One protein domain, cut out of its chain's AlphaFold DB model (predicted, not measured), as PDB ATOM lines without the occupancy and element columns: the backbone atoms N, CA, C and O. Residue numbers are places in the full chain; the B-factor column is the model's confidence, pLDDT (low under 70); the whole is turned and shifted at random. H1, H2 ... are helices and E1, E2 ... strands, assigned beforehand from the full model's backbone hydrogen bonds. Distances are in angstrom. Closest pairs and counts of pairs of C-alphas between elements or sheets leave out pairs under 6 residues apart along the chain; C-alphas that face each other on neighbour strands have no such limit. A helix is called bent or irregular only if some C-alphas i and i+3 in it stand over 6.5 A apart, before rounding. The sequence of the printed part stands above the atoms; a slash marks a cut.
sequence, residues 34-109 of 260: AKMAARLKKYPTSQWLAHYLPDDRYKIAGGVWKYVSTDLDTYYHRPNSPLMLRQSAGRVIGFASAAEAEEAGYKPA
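Overview. This is residues 34 to 109 of the 260 residues of an uncharacterized protein of bacterium (UniProt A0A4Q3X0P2). A small two-stranded ribbon, E1 and E2, stands in the middle of a slightly drawn-out body, with the helices H1, H2 and H3 gathered toward one end of the long axis and H5 at the other. H1 makes the far tip of the three-helix end, H3 comes between H1 and the ribbon, and H4 is a short helix to the side of E1. The printed part has 76 residues with five named helices and two named strands, in the order H1, H2, H3, E1, H4, E2, H5; the sheet is E1 - E2, antiparallel, and the class is mostly helix. It is compact, with a radius of gyration of the C-alphas of 11.9 A, and its spans are 34 by 23 by 16 A, only just elongated.

Arrangement. E1, residues 67 to 70, and E2, residues 92 to 95, are antiparallel neighbours with 150 degrees between their directions. C-alphas 68 and 94 face each other at 4.3 A. N 69 and O 93, 2.8 A apart, and N 95 and O 67, also 2.8 A, are within hydrogen-bond range. The closest C-alphas of E2 and H5, residues 98 to 103, are those of Phe 95 and Ala 101, 5.8 A apart. The closest C-alphas of E2 and H3, residues 54 to 61, are those of Asp 56 and Val 92, 7.7 A apart. H3 and H1, residues 34 to 42, touch, closest at the C-alphas of Pro 54 and Lys 41, 4.6 A; they run opposite ways at a steep tilt of 62 degrees. H2, residues 47 to 51, and H3 only just touch, with 3 pairs of C-alphas within 8 A, the closest those of Leu 49 and Arg 57, 6.2 A. H2 is close to but not clearly touching H4, residues 82 to 85; the closest C-alphas are those of His 51 and Leu 85, 6.8 A. H3 and H5 are apart. Every O i to N i+4 pair is within hydrogen-bond range in H1 and H5, against 2 of 4 in H3 and 0 of 1 in H2, where 2 of 2 O i to N i+3 pairs are; H4 is too short for an i+4 pair.

Along the chain. H1 begins at C-alpha 34, (11.532, 38.482, -23.505), and is 12.8 A long. H3, 11.1 A, is irregular, but only just: C-alphas 55 and 58 are 6.7 A apart. E1, 10.7 A, begins at C-alpha 67, (28.126, 35.007, -9.530), and E2 is 10.0 A long. H5 ends at C-alpha 103, (24.883, 29.820, 1.908).

Size, cuts and confidence. The two C-alphas farthest apart, those of Lys 35 and Lys 107, are 34.7 A apart. The printed part has no cut. The link from E1 to H4, with 11 residues, is long; residues 75 to 76 pair in parallel with residues 107 to 108. Mean pLDDT of the printed part is 87.8; residues 34, 36 to 38 and 45 are under 70.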
ATOM      1  N   ALA A  34      11.504  39.808 -22.887       65.31
ATOM      2  CA  ALA A  34      11.532  38.482 -23.505       65.31
ATOM      3  C   ALA A  34      12.160  38.518 -24.910       65.31
ATOM      4  O   ALA A  34      12.942  37.631 -25.257       65.31
ATOM      5  N   LYS A  35      11.903  39.579 -25.694       71.25
ATOM      6  CA  LYS A  35      12.559  39.805 -26.997       71.25
ATOM      7  C   LYS A  35      14.078  40.002 -26.835       71.25
ATOM      8  O   LYS A  35      14.853  39.435 -27.607       71.25
ATOM      9  N   MET A  36      14.527  40.734 -25.810       66.25
ATOM     10  CA  MET A  36      15.960  40.872 -25.497       66.25
ATOM     11  C   MET A  36      16.599  39.561 -25.032       66.25
ATOM     12  O   MET A  36      17.683  39.219 -25.508       66.25
ATOM     13  N   ALA A  37      15.929  38.793 -24.170       67.00
ATOM     14  CA  ALA A  37      16.411  37.481 -23.747       67.00
ATOM     15  C   ALA A  37      16.560  36.528 -24.945       67.00
ATOM     16  O   ALA A  37      17.610  35.912 -25.112       67.00
ATOM     17  N   ALA A  38      15.563  36.474 -25.837       67.50
ATOM     18  CA  ALA A  38      15.620  35.676 -27.062       67.50
ATOM     19  C   ALA A  38      16.776  36.095 -27.988       67.50
ATOM     20  O   ALA A  38      17.463  35.243 -28.556       67.50
ATOM     21  N   ARG A  39      17.046  37.402 -28.103       72.12
ATOM     22  CA  ARG A  39      18.197  37.911 -28.860       72.12
ATOM     23  C   ARG A  39      19.522  37.468 -28.243       72.12
ATOM     24  O   ARG A  39      20.388  37.015 -28.981       72.12
ATOM     25  N   LEU A  40      19.667  37.556 -26.922       70.38
ATOM     26  CA  LEU A  40      20.889  37.163 -26.207       70.38
ATOM     27  C   LEU A  40      21.162  35.657 -26.267       70.38
ATOM     28  O   LEU A  40      22.325  35.255 -26.296       70.38
ATOM     29  N   LYS A  41      20.113  34.827 -26.353       71.88
ATOM     30  CA  LYS A  41      20.260  33.386 -26.607       71.88
ATOM     31  C   LYS A  41      21.002  33.131 -27.925       71.88
ATOM     32  O   LYS A  41      21.944  32.339 -27.953       71.88
ATOM     33  N   LYS A  42      20.608  33.830 -28.998       71.75
ATOM     34  CA  LYS A  42      21.139  33.624 -30.358       71.75
ATOM     35  C   LYS A  42      22.416  34.420 -30.655       71.75
ATOM     36  O   LYS A  42      23.290  33.919 -31.352       71.75
ATOM     37  N   TYR A  43      22.537  35.632 -30.117       72.75
ATOM     38  CA  TYR A  43      23.624  36.568 -30.404       72.75
ATOM     39  C   TYR A  43      24.163  37.181 -29.102       72.75
ATOM     40  O   TYR A  43      23.627  38.191 -28.631       72.75
ATOM     41  N   PRO A  44      25.205  36.582 -28.493       73.25
ATOM     42  CA  PRO A  44      25.813  37.133 -27.292       73.25
ATOM     43  C   PRO A  44      26.456  38.493 -27.590       73.25
ATOM     44  O   PRO A  44      27.123  38.677 -28.605       73.25
ATOM     45  N   THR A  45      26.273  39.453 -26.685       69.94
ATOM     46  CA  THR A  45      26.818  40.817 -26.804       69.94
ATOM     47  C   THR A  45      28.320  40.900 -26.547       69.94
ATOM     48  O   THR A  45      28.949  41.907 -26.861       69.94
ATOM     49  N   SER A  46      28.918  39.867 -25.957       79.75
ATOM     50  CA  SER A  46      30.347  39.804 -25.655       79.75
ATOM     51  C   SER A  46      30.871  38.394 -25.897       79.75
ATOM     52  O   SER A  46      30.168  37.424 -25.616       79.75
ATOM     53  N   GLN A  47      32.110  38.269 -26.382       84.94
ATOM     54  CA  GLN A  47      32.714  36.966 -26.697       84.94
ATOM     55  C   GLN A  47      32.763  36.035 -25.480       84.94
ATOM     56  O   GLN A  47      32.479  34.849 -25.607       84.94
ATOM     57  N   TRP A  48      33.021  36.573 -24.286       87.94
ATOM     58  CA  TRP A  48      33.021  35.783 -23.055       87.94
ATOM     59  C   TRP A  48      31.628  35.238 -22.696       87.94
ATOM     60  O   TRP A  48      31.528  34.183 -22.085       87.94
ATOM     61  N   LEU A  49      30.539  35.902 -23.103       90.19
ATOM     62  CA  LEU A  49      29.178  35.428 -22.842       90.19
ATOM     63  C   LEU A  49      28.845  34.197 -23.704       90.19
ATOM     64  O   LEU A  49      28.031  33.366 -23.310       90.19
ATOM     65  N   ALA A  50      29.498  34.050 -24.862       89.06
ATOM     66  CA  ALA A  50      29.349  32.880 -25.725       89.06
ATOM     67  C   ALA A  50      29.841  31.582 -25.061       89.06
ATOM     68  O   ALA A  50      29.392  30.509 -25.455       89.06
ATOM     69  N   HIS A  51      30.702  31.698 -24.044       91.81
ATOM     70  CA  HIS A  51      31.174  30.586 -23.222       91.81
ATOM     71  C   HIS A  51      30.023  29.830 -22.545       91.81
ATOM     72  O   HIS A  51      30.060  28.612 -22.444       91.81
ATOM     73  N   TYR A  52      28.984  30.552 -22.124       92.44
ATOM     74  CA  TYR A  52      27.843  29.991 -21.408       92.44
ATOM     75  C   TYR A  52      26.829  29.345 -22.348       92.44
ATOM     76  O   TYR A  52      26.683  29.751 -23.512       92.44
ATOM     77  N   LEU A  53      26.059  28.396 -21.812       92.06
ATOM     78  CA  LEU A  53      24.914  27.816 -22.506       92.06
ATOM     79  C   LEU A  53      23.906  28.906 -22.896       92.06
ATOM     80  O   LEU A  53      23.685  29.834 -22.112       92.06
ATOM     81  N   PRO A  54      23.256  28.804 -24.072       88.50
ATOM     82  CA  PRO A  54      22.306  29.811 -24.545       88.50
ATOM     83  C   PRO A  54      21.259  30.223 -23.502       88.50
ATOM     84  O   PRO A  54      20.963  31.412 -23.377       88.50
ATOM     85  N   ASP A  55      20.753  29.269 -22.717       88.00
ATOM     86  CA  ASP A  55      19.731  29.500 -21.692       88.00
ATOM     87  C   ASP A  55      20.234  30.199 -20.422       88.00
ATOM     88  O   ASP A  55      19.430  30.733 -19.664       88.00
ATOM     89  N   ASP A  56      21.541  30.287 -20.197       91.19
ATOM     90  CA  ASP A  56      22.088  30.993 -19.033       91.19
ATOM     91  C   ASP A  56      22.587  32.393 -19.388       91.19
ATOM     92  O   ASP A  56      22.586  33.298 -18.548       91.19
ATOM     93  N   ARG A  57      22.909  32.626 -20.668       90.00
ATOM     94  CA  ARG A  57      23.399  33.918 -21.177       90.00
ATOM     95  C   ARG A  57      22.512  35.085 -20.781       90.00
ATOM     96  O   ARG A  57      23.029  36.135 -20.419       90.00
ATOM     97  N   TYR A  58      21.190  34.928 -20.843       86.88
ATOM     98  CA  TYR A  58      20.274  36.024 -20.519       86.88
ATOM     99  C   TYR A  58      20.192  36.302 -19.012       86.88
ATOM    100  O   TYR A  58      19.977  37.447 -18.629       86.88
ATOM    101  N   LYS A  59      20.386  35.293 -18.153       91.38
ATOM    102  CA  LYS A  59      20.414  35.475 -16.692       91.38
ATOM    103  C   LYS A  59      21.685  36.205 -16.280       91.38
ATOM    104  O   LYS A  59      21.636  37.122 -15.464       91.38
ATOM    105  N   ILE A  60      22.801  35.841 -16.910       90.81
ATOM    106  CA  ILE A  60      24.099  36.480 -16.709       90.81
ATOM    107  C   ILE A  60      24.070  37.909 -17.248       90.81
ATOM    108  O   ILE A  60      24.322  38.835 -16.493       90.81
ATOM    109  N   ALA A  61      23.705  38.118 -18.516       85.69
ATOM    110  CA  ALA A  61      23.659  39.449 -19.131       85.69
ATOM    111  C   ALA A  61      22.574  40.356 -18.531       85.69
ATOM    112  O   ALA A  61      22.740  41.570 -18.494       85.69
ATOM    113  N   GLY A  62      21.475  39.778 -18.042       80.50
ATOM    114  CA  GLY A  62      20.430  40.497 -17.318       80.50
ATOM    115  C   GLY A  62      20.788  40.822 -15.866       80.50
ATOM    116  O   GLY A  62      19.990  41.458 -15.185       80.50
ATOM    117  N   GLY A  63      21.950  40.376 -15.371       84.31
ATOM    118  CA  GLY A  63      22.395  40.612 -13.994       84.31
ATOM    119  C   GLY A  63      21.594  39.859 -12.930       84.31
ATOM    120  O   GLY A  63      21.739  40.157 -11.745       84.31
ATOM    121  N   VAL A  64      20.772  38.889 -13.343       90.38
ATOM    122  CA  VAL A  64      20.090  37.950 -12.441       90.38
ATOM    123  C   VAL A  64      21.131  37.075 -11.754       90.38
ATOM    124  O   VAL A  64      21.055  36.858 -10.552       90.38
ATOM    125  N   TRP A  65      22.130  36.621 -12.512       94.69
ATOM    126  CA  TRP A  65      23.275  35.880 -11.997       94.69
ATOM    127  C   TRP A  65      24.493  36.794 -11.961       94.69
ATOM    128  O   TRP A  65      25.068  37.130 -12.998       94.69
ATOM    129  N   LYS A  66      24.864  37.222 -10.752       93.00
ATOM    130  CA  LYS A  66      26.050  38.056 -10.508       93.00
ATOM    131  C   LYS A  66      27.293  37.209 -10.272       93.00
ATOM    132  O   LYS A  66      28.397  37.654 -10.583       93.00
ATOM    133  N   TYR A  67      27.092  36.003  -9.753       94.69
ATOM    134  CA  TYR A  67      28.126  35.007  -9.530       94.69
ATOM    135  C   TYR A  67      27.713  33.687 -10.167       94.69
ATOM    136  O   TYR A  67      26.523  33.409 -10.321       94.69
ATOM    137  N   VAL A  68      28.701  32.899 -10.567       95.81
ATOM    138  CA  VAL A  68      28.514  31.594 -11.195       95.81
ATOM    139  C   VAL A  68      29.535  30.604 -10.656       95.81
ATOM    140  O   VAL A  68      30.666  30.978 -10.363       95.81
ATOM    141  N   SER A  69      29.134  29.350 -10.546       96.00
ATOM    142  CA  SER A  69      30.000  28.207 -10.286       96.00
ATOM    143  C   SER A  69      29.697  27.107 -11.303       96.00
ATOM    144  O   SER A  69      28.693  27.169 -12.023       96.00
ATOM    145  N   THR A  70      30.554  26.098 -11.365       94.38
ATOM    146  CA  THR A  70      30.255  24.832 -12.041       94.38
ATOM    147  C   THR A  70      29.896  23.769 -11.007       94.38
ATOM    148  O   THR A  70      30.136  23.934  -9.813       94.38
ATOM    149  N   ASP A  71      29.284  22.680 -11.455       89.88
ATOM    150  CA  ASP A  71      28.943  21.528 -10.614       89.88
ATOM    151  C   ASP A  71      30.168  20.804 -10.035       89.88
ATOM    152  O   ASP A  71      30.072  20.167  -8.988       89.88
ATOM    153  N   LEU A  72      31.317  20.916 -10.705       87.88
ATOM    154  CA  LEU A  72      32.591  20.346 -10.267       87.88
ATOM    155  C   LEU A  72      33.428  21.304  -9.412       87.88
ATOM    156  O   LEU A  72      34.453  20.887  -8.871       87.88
ATOM    157  N   ASP A  73      33.036  22.574  -9.314       91.12
ATOM    158  CA  ASP A  73      33.797  23.575  -8.582       91.12
ATOM    159  C   ASP A  73      33.216  23.822  -7.186       91.12
ATOM    160  O   ASP A  73      32.018  23.743  -6.942       91.12
ATOM    161  N   THR A  74      34.100  24.143  -6.249       94.56
ATOM    162  CA  THR A  74      33.752  24.567  -4.886       94.56
ATOM    163  C   THR A  74      33.811  26.080  -4.727       94.56
ATOM    164  O   THR A  74      33.457  26.607  -3.669       94.56
ATOM    165  N   TYR A  75      34.252  26.790  -5.767       95.31
ATOM    166  CA  TYR A  75      34.379  28.234  -5.771       95.31
ATOM    167  C   TYR A  75      33.329  28.896  -6.656       95.31
ATOM    168  O   TYR A  75      33.087  28.469  -7.779       95.31
ATOM    169  N   TYR A  76      32.753  29.998  -6.183       95.44
ATOM    170  CA  TYR A  76      31.971  30.882  -7.033       95.44
ATOM    171  C   TYR A  76      32.861  31.978  -7.629       95.44
ATOM    172  O   TYR A  76      33.763  32.530  -6.990       95.44
ATOM    173  N   HIS A  77      32.572  32.326  -8.876       94.69
ATOM    174  CA  HIS A  77      33.328  33.264  -9.692       94.69
ATOM    175  C   HIS A  77      32.436  34.379 -10.211       94.69
ATOM    176  O   HIS A  77      31.211  34.263 -10.280       94.69
ATOM    177  N   ARG A  78      33.060  35.460 -10.678       92.62
ATOM    178  CA  ARG A  78      32.374  36.382 -11.590       92.62
ATOM    179  C   ARG A  78      32.222  35.730 -12.970       92.62
ATOM    180  O   ARG A  78      33.170  35.085 -13.419       92.62
ATOM    181  N   PRO A  79      31.119  35.967 -13.702       93.44
ATOM    182  CA  PRO A  79      30.913  35.363 -15.019       93.44
ATOM    183  C   PRO A  79      31.987  35.701 -16.068       93.44
ATOM    184  O   PRO A  79      32.230  34.941 -17.001       93.44
ATOM    185  N   ASN A  80      32.654  36.842 -15.926       90.81
ATOM    186  CA  ASN A  80      33.747  37.263 -16.802       90.81
ATOM    187  C   ASN A  80      35.143  36.952 -16.228       90.81
ATOM    188  O   ASN A  80      36.141  37.437 -16.765       90.81
ATOM    189  N   SER A  81      35.224  36.194 -15.129       91.19
ATOM    190  CA  SER A  81      36.488  35.791 -14.511       91.19
ATOM    191  C   SER A  81      37.283  34.893 -15.462       91.19
ATOM    192  O   SER A  81      36.729  33.915 -15.967       91.19
ATOM    193  N   PRO A  82      38.591  35.135 -15.660       89.88
ATOM    194  CA  PRO A  82      39.443  34.227 -16.422       89.88
ATOM    195  C   PRO A  82      39.470  32.803 -15.856       89.88
ATOM    196  O   PRO A  82      39.650  31.864 -16.622       89.88
ATOM    197  N   LEU A  83      39.298  32.637 -14.538       90.75
ATOM    198  CA  LEU A  83      39.245  31.314 -13.911       90.75
ATOM    199  C   LEU A  83      37.979  30.565 -14.331       90.75
ATOM    200  O   LEU A  83      38.081  29.422 -14.757       90.75
ATOM    201  N   MET A  84      36.828  31.243 -14.318       92.62
ATOM    202  CA  MET A  84      35.562  30.670 -14.778       92.62
ATOM    203  C   MET A  84      35.596  30.341 -16.271       92.62
ATOM    204  O   MET A  84      35.229  29.247 -16.669       92.62
ATOM    205  N   LEU A  85      36.100  31.255 -17.106       91.88
ATOM    206  CA  LEU A  85      36.141  31.069 -18.564       91.88
ATOM    207  C   LEU A  85      37.100  29.956 -19.025       91.88
ATOM    208  O   LEU A  85      37.060  29.555 -20.187       91.88
ATOM    209  N   ARG A  86      37.984  29.481 -18.139       90.69
ATOM    210  CA  ARG A  86      38.838  28.307 -18.371       90.69
ATOM    211  C   ARG A  86      38.148  26.996 -17.999       90.69
ATOM    212  O   ARG A  86      38.618  25.943 -18.420       90.69
ATOM    213  N   GLN A  87      37.080  27.048 -17.208       89.56
ATOM    214  CA  GLN A  87      36.289  25.876 -16.850       89.56
ATOM    215  C   GLN A  87      35.312  25.532 -17.972       89.56
ATOM    216  O   GLN A  87      35.008  26.353 -18.827       89.56
ATOM    217  N   SER A  88      34.815  24.299 -17.998       88.50
ATOM    218  CA  SER A  88      33.762  23.932 -18.943       88.50
ATOM    219  C   SER A  88      32.418  24.471 -18.452       88.50
ATOM    220  O   SER A  88      31.978  24.123 -17.360       88.50
ATOM    221  N   ALA A  89      31.720  25.258 -19.271       79.50
ATOM    222  CA  ALA A  89      30.390  25.785 -18.948       79.50
ATOM    223  C   ALA A  89      29.247  24.755 -19.085       79.50
ATOM    224  O   ALA A  89      28.084  25.147 -19.162       79.50
ATOM    225  N   GLY A  90      29.553  23.453 -19.169       80.00
ATOM    226  CA  GLY A  90      28.575  22.395 -19.456       80.00
ATOM    227  C   GLY A  90      27.360  22.396 -18.521       80.00
ATOM    228  O   GLY A  90      26.243  22.162 -18.976       80.00
ATOM    229  N   ARG A  91      27.554  22.721 -17.240       87.38
ATOM    230  CA  ARG A  91      26.479  23.006 -16.285       87.38
ATOM    231  C   ARG A  91      26.925  24.138 -15.365       87.38
ATOM    232  O   ARG A  91      27.893  23.997 -14.627       87.38
ATOM    233  N   VAL A  92      26.215  25.260 -15.427       94.06
ATOM    234  CA  VAL A  92      26.528  26.457 -14.640       94.06
ATOM    235  C   VAL A  92      25.443  26.671 -13.597       94.06
ATOM    236  O   VAL A  92      24.251  26.642 -13.899       94.06
ATOM    237  N   ILE A  93      25.871  26.896 -12.361       95.75
ATOM    238  CA  ILE A  93      25.019  27.247 -11.230       95.75
ATOM    239  C   ILE A  93      25.221  28.736 -10.990       95.75
ATOM    240  O   ILE A  93      26.347  29.175 -10.770       95.75
ATOM    241  N   GLY A  94      24.161  29.531 -11.083       95.88
ATOM    242  CA  GLY A  94      24.258  30.971 -10.883       95.88
ATOM    243  C   GLY A  94      23.583  31.444  -9.610       95.88
ATOM    244  O   GLY A  94      22.553  30.912  -9.209       95.88
ATOM    245  N   PHE A  95      24.156  32.493  -9.030       96.00
ATOM    246  CA  PHE A  95      23.729  33.103  -7.777       96.00
ATOM    247  C   PHE A  95      23.479  34.599  -7.992       96.00
ATOM    248  O   PHE A  95      24.234  35.286  -8.700       96.00
ATOM    249  N   ALA A  96      22.430  35.131  -7.373       93.44
ATOM    250  CA  ALA A  96      22.099  36.551  -7.423       93.44
ATOM    251  C   ALA A  96      23.015  37.393  -6.524       93.44
ATOM    252  O   ALA A  96      23.178  38.597  -6.750       93.44
ATOM    253  N   SER A  97      23.643  36.775  -5.519       91.88
ATOM    254  CA  SER A  97      24.570  37.431  -4.597       91.88
ATOM    255  C   SER A  97      25.686  36.499  -4.115       91.88
ATOM    256  O   SER A  97      25.601  35.287  -4.271       91.88
ATOM    257  N   ALA A  98      26.741  37.080  -3.533       91.19
ATOM    258  CA  ALA A  98      27.833  36.321  -2.922       91.19
ATOM    259  C   ALA A  98      27.346  35.549  -1.686       91.19
ATOM    260  O   ALA A  98      27.683  34.386  -1.521       91.19
ATOM    261  N   ALA A  99      26.482  36.174  -0.877       91.62
ATOM    262  CA  ALA A  99      25.896  35.550   0.307       91.62
ATOM    263  C   ALA A  99      25.098  34.283  -0.038       91.62
ATOM    264  O   ALA A  99      25.230  33.280   0.647       91.62
ATOM    265  N   GLU A 100      24.333  34.305  -1.132       94.44
ATOM    266  CA  GLU A 100      23.583  33.134  -1.613       94.44
ATOM    267  C   GLU A 100      24.514  31.994  -2.058       94.44
ATOM    268  O   GLU A 100      24.241  30.825  -1.798       94.44
ATOM    269  N   ALA A 101      25.640  32.323  -2.700       94.50
ATOM    270  CA  ALA A 101      26.641  31.328  -3.073       94.50
ATOM    271  C   ALA A 101      27.315  30.706  -1.838       94.50
ATOM    272  O   ALA A 101      27.521  29.494  -1.788       94.50
ATOM    273  N   GLU A 102      27.622  31.523  -0.831       94.00
ATOM    274  CA  GLU A 102      28.217  31.081   0.434       94.00
ATOM    275  C   GLU A 102      27.242  30.243   1.269       94.00
ATOM    276  O   GLU A 102      27.639  29.219   1.823       94.00
ATOM    277  N   GLU A 103      25.958  30.609   1.292       94.56
ATOM    278  CA  GLU A 103      24.883  29.820   1.908       94.56
ATOM    279  C   GLU A 103      24.725  28.453   1.225       94.56
ATOM    280  O   GLU A 103      24.520  27.440   1.892       94.56
ATOM    281  N   ALA A 104      24.918  28.398  -0.096       95.00
ATOM    282  CA  ALA A 104      24.964  27.156  -0.860       95.00
ATOM    283  C   ALA A 104      26.283  26.362  -0.690       95.00
ATOM    284  O   ALA A 104      26.446  25.312  -1.312       95.00
ATOM    285  N   GLY A 105      27.218  26.838   0.142       96.31
ATOM    286  CA  GLY A 105      28.469  26.153   0.482       96.31
ATOM    287  C   GLY A 105      29.653  26.444  -0.446       96.31
ATOM    288  O   GLY A 105      30.706  25.818  -0.294       96.31
ATOM    289  N   TYR A 106      29.521  27.384  -1.385       95.44
ATOM    290  CA  TYR A 106      30.605  27.775  -2.289       95.44
ATOM    291  C   TYR A 106      31.493  28.850  -1.662       95.44
ATOM    292  O   TYR A 106      31.039  29.726  -0.930       95.44
ATOM    293  N   LYS A 107      32.786  28.822  -1.984       94.19
ATOM    294  CA  LYS A 107      33.776  29.786  -1.484       94.19
ATOM    295  C   LYS A 107      34.087  30.856  -2.534       94.19
ATOM    296  O   LYS A 107      34.032  30.563  -3.725       94.19
ATOM    297  N   PRO A 108      34.468  32.084  -2.151       92.19
ATOM    298  CA  PRO A 108      34.923  33.068  -3.127       92.19
ATOM    299  C   PRO A 108      36.191  32.575  -3.826       92.19
ATOM    300  O   PRO A 108      37.160  32.178  -3.171       92.19
ATOM    301  N   ALA A 109      36.201  32.601  -5.159       89.19
ATOM    302  CA  ALA A 109      37.407  32.302  -5.918       89.19
ATOM    303  C   ALA A 109      38.530  33.321  -5.616       89.19
ATOM    304  O   ALA A 109      38.247  34.493  -5.341       89.19
TER     305      ALA A 109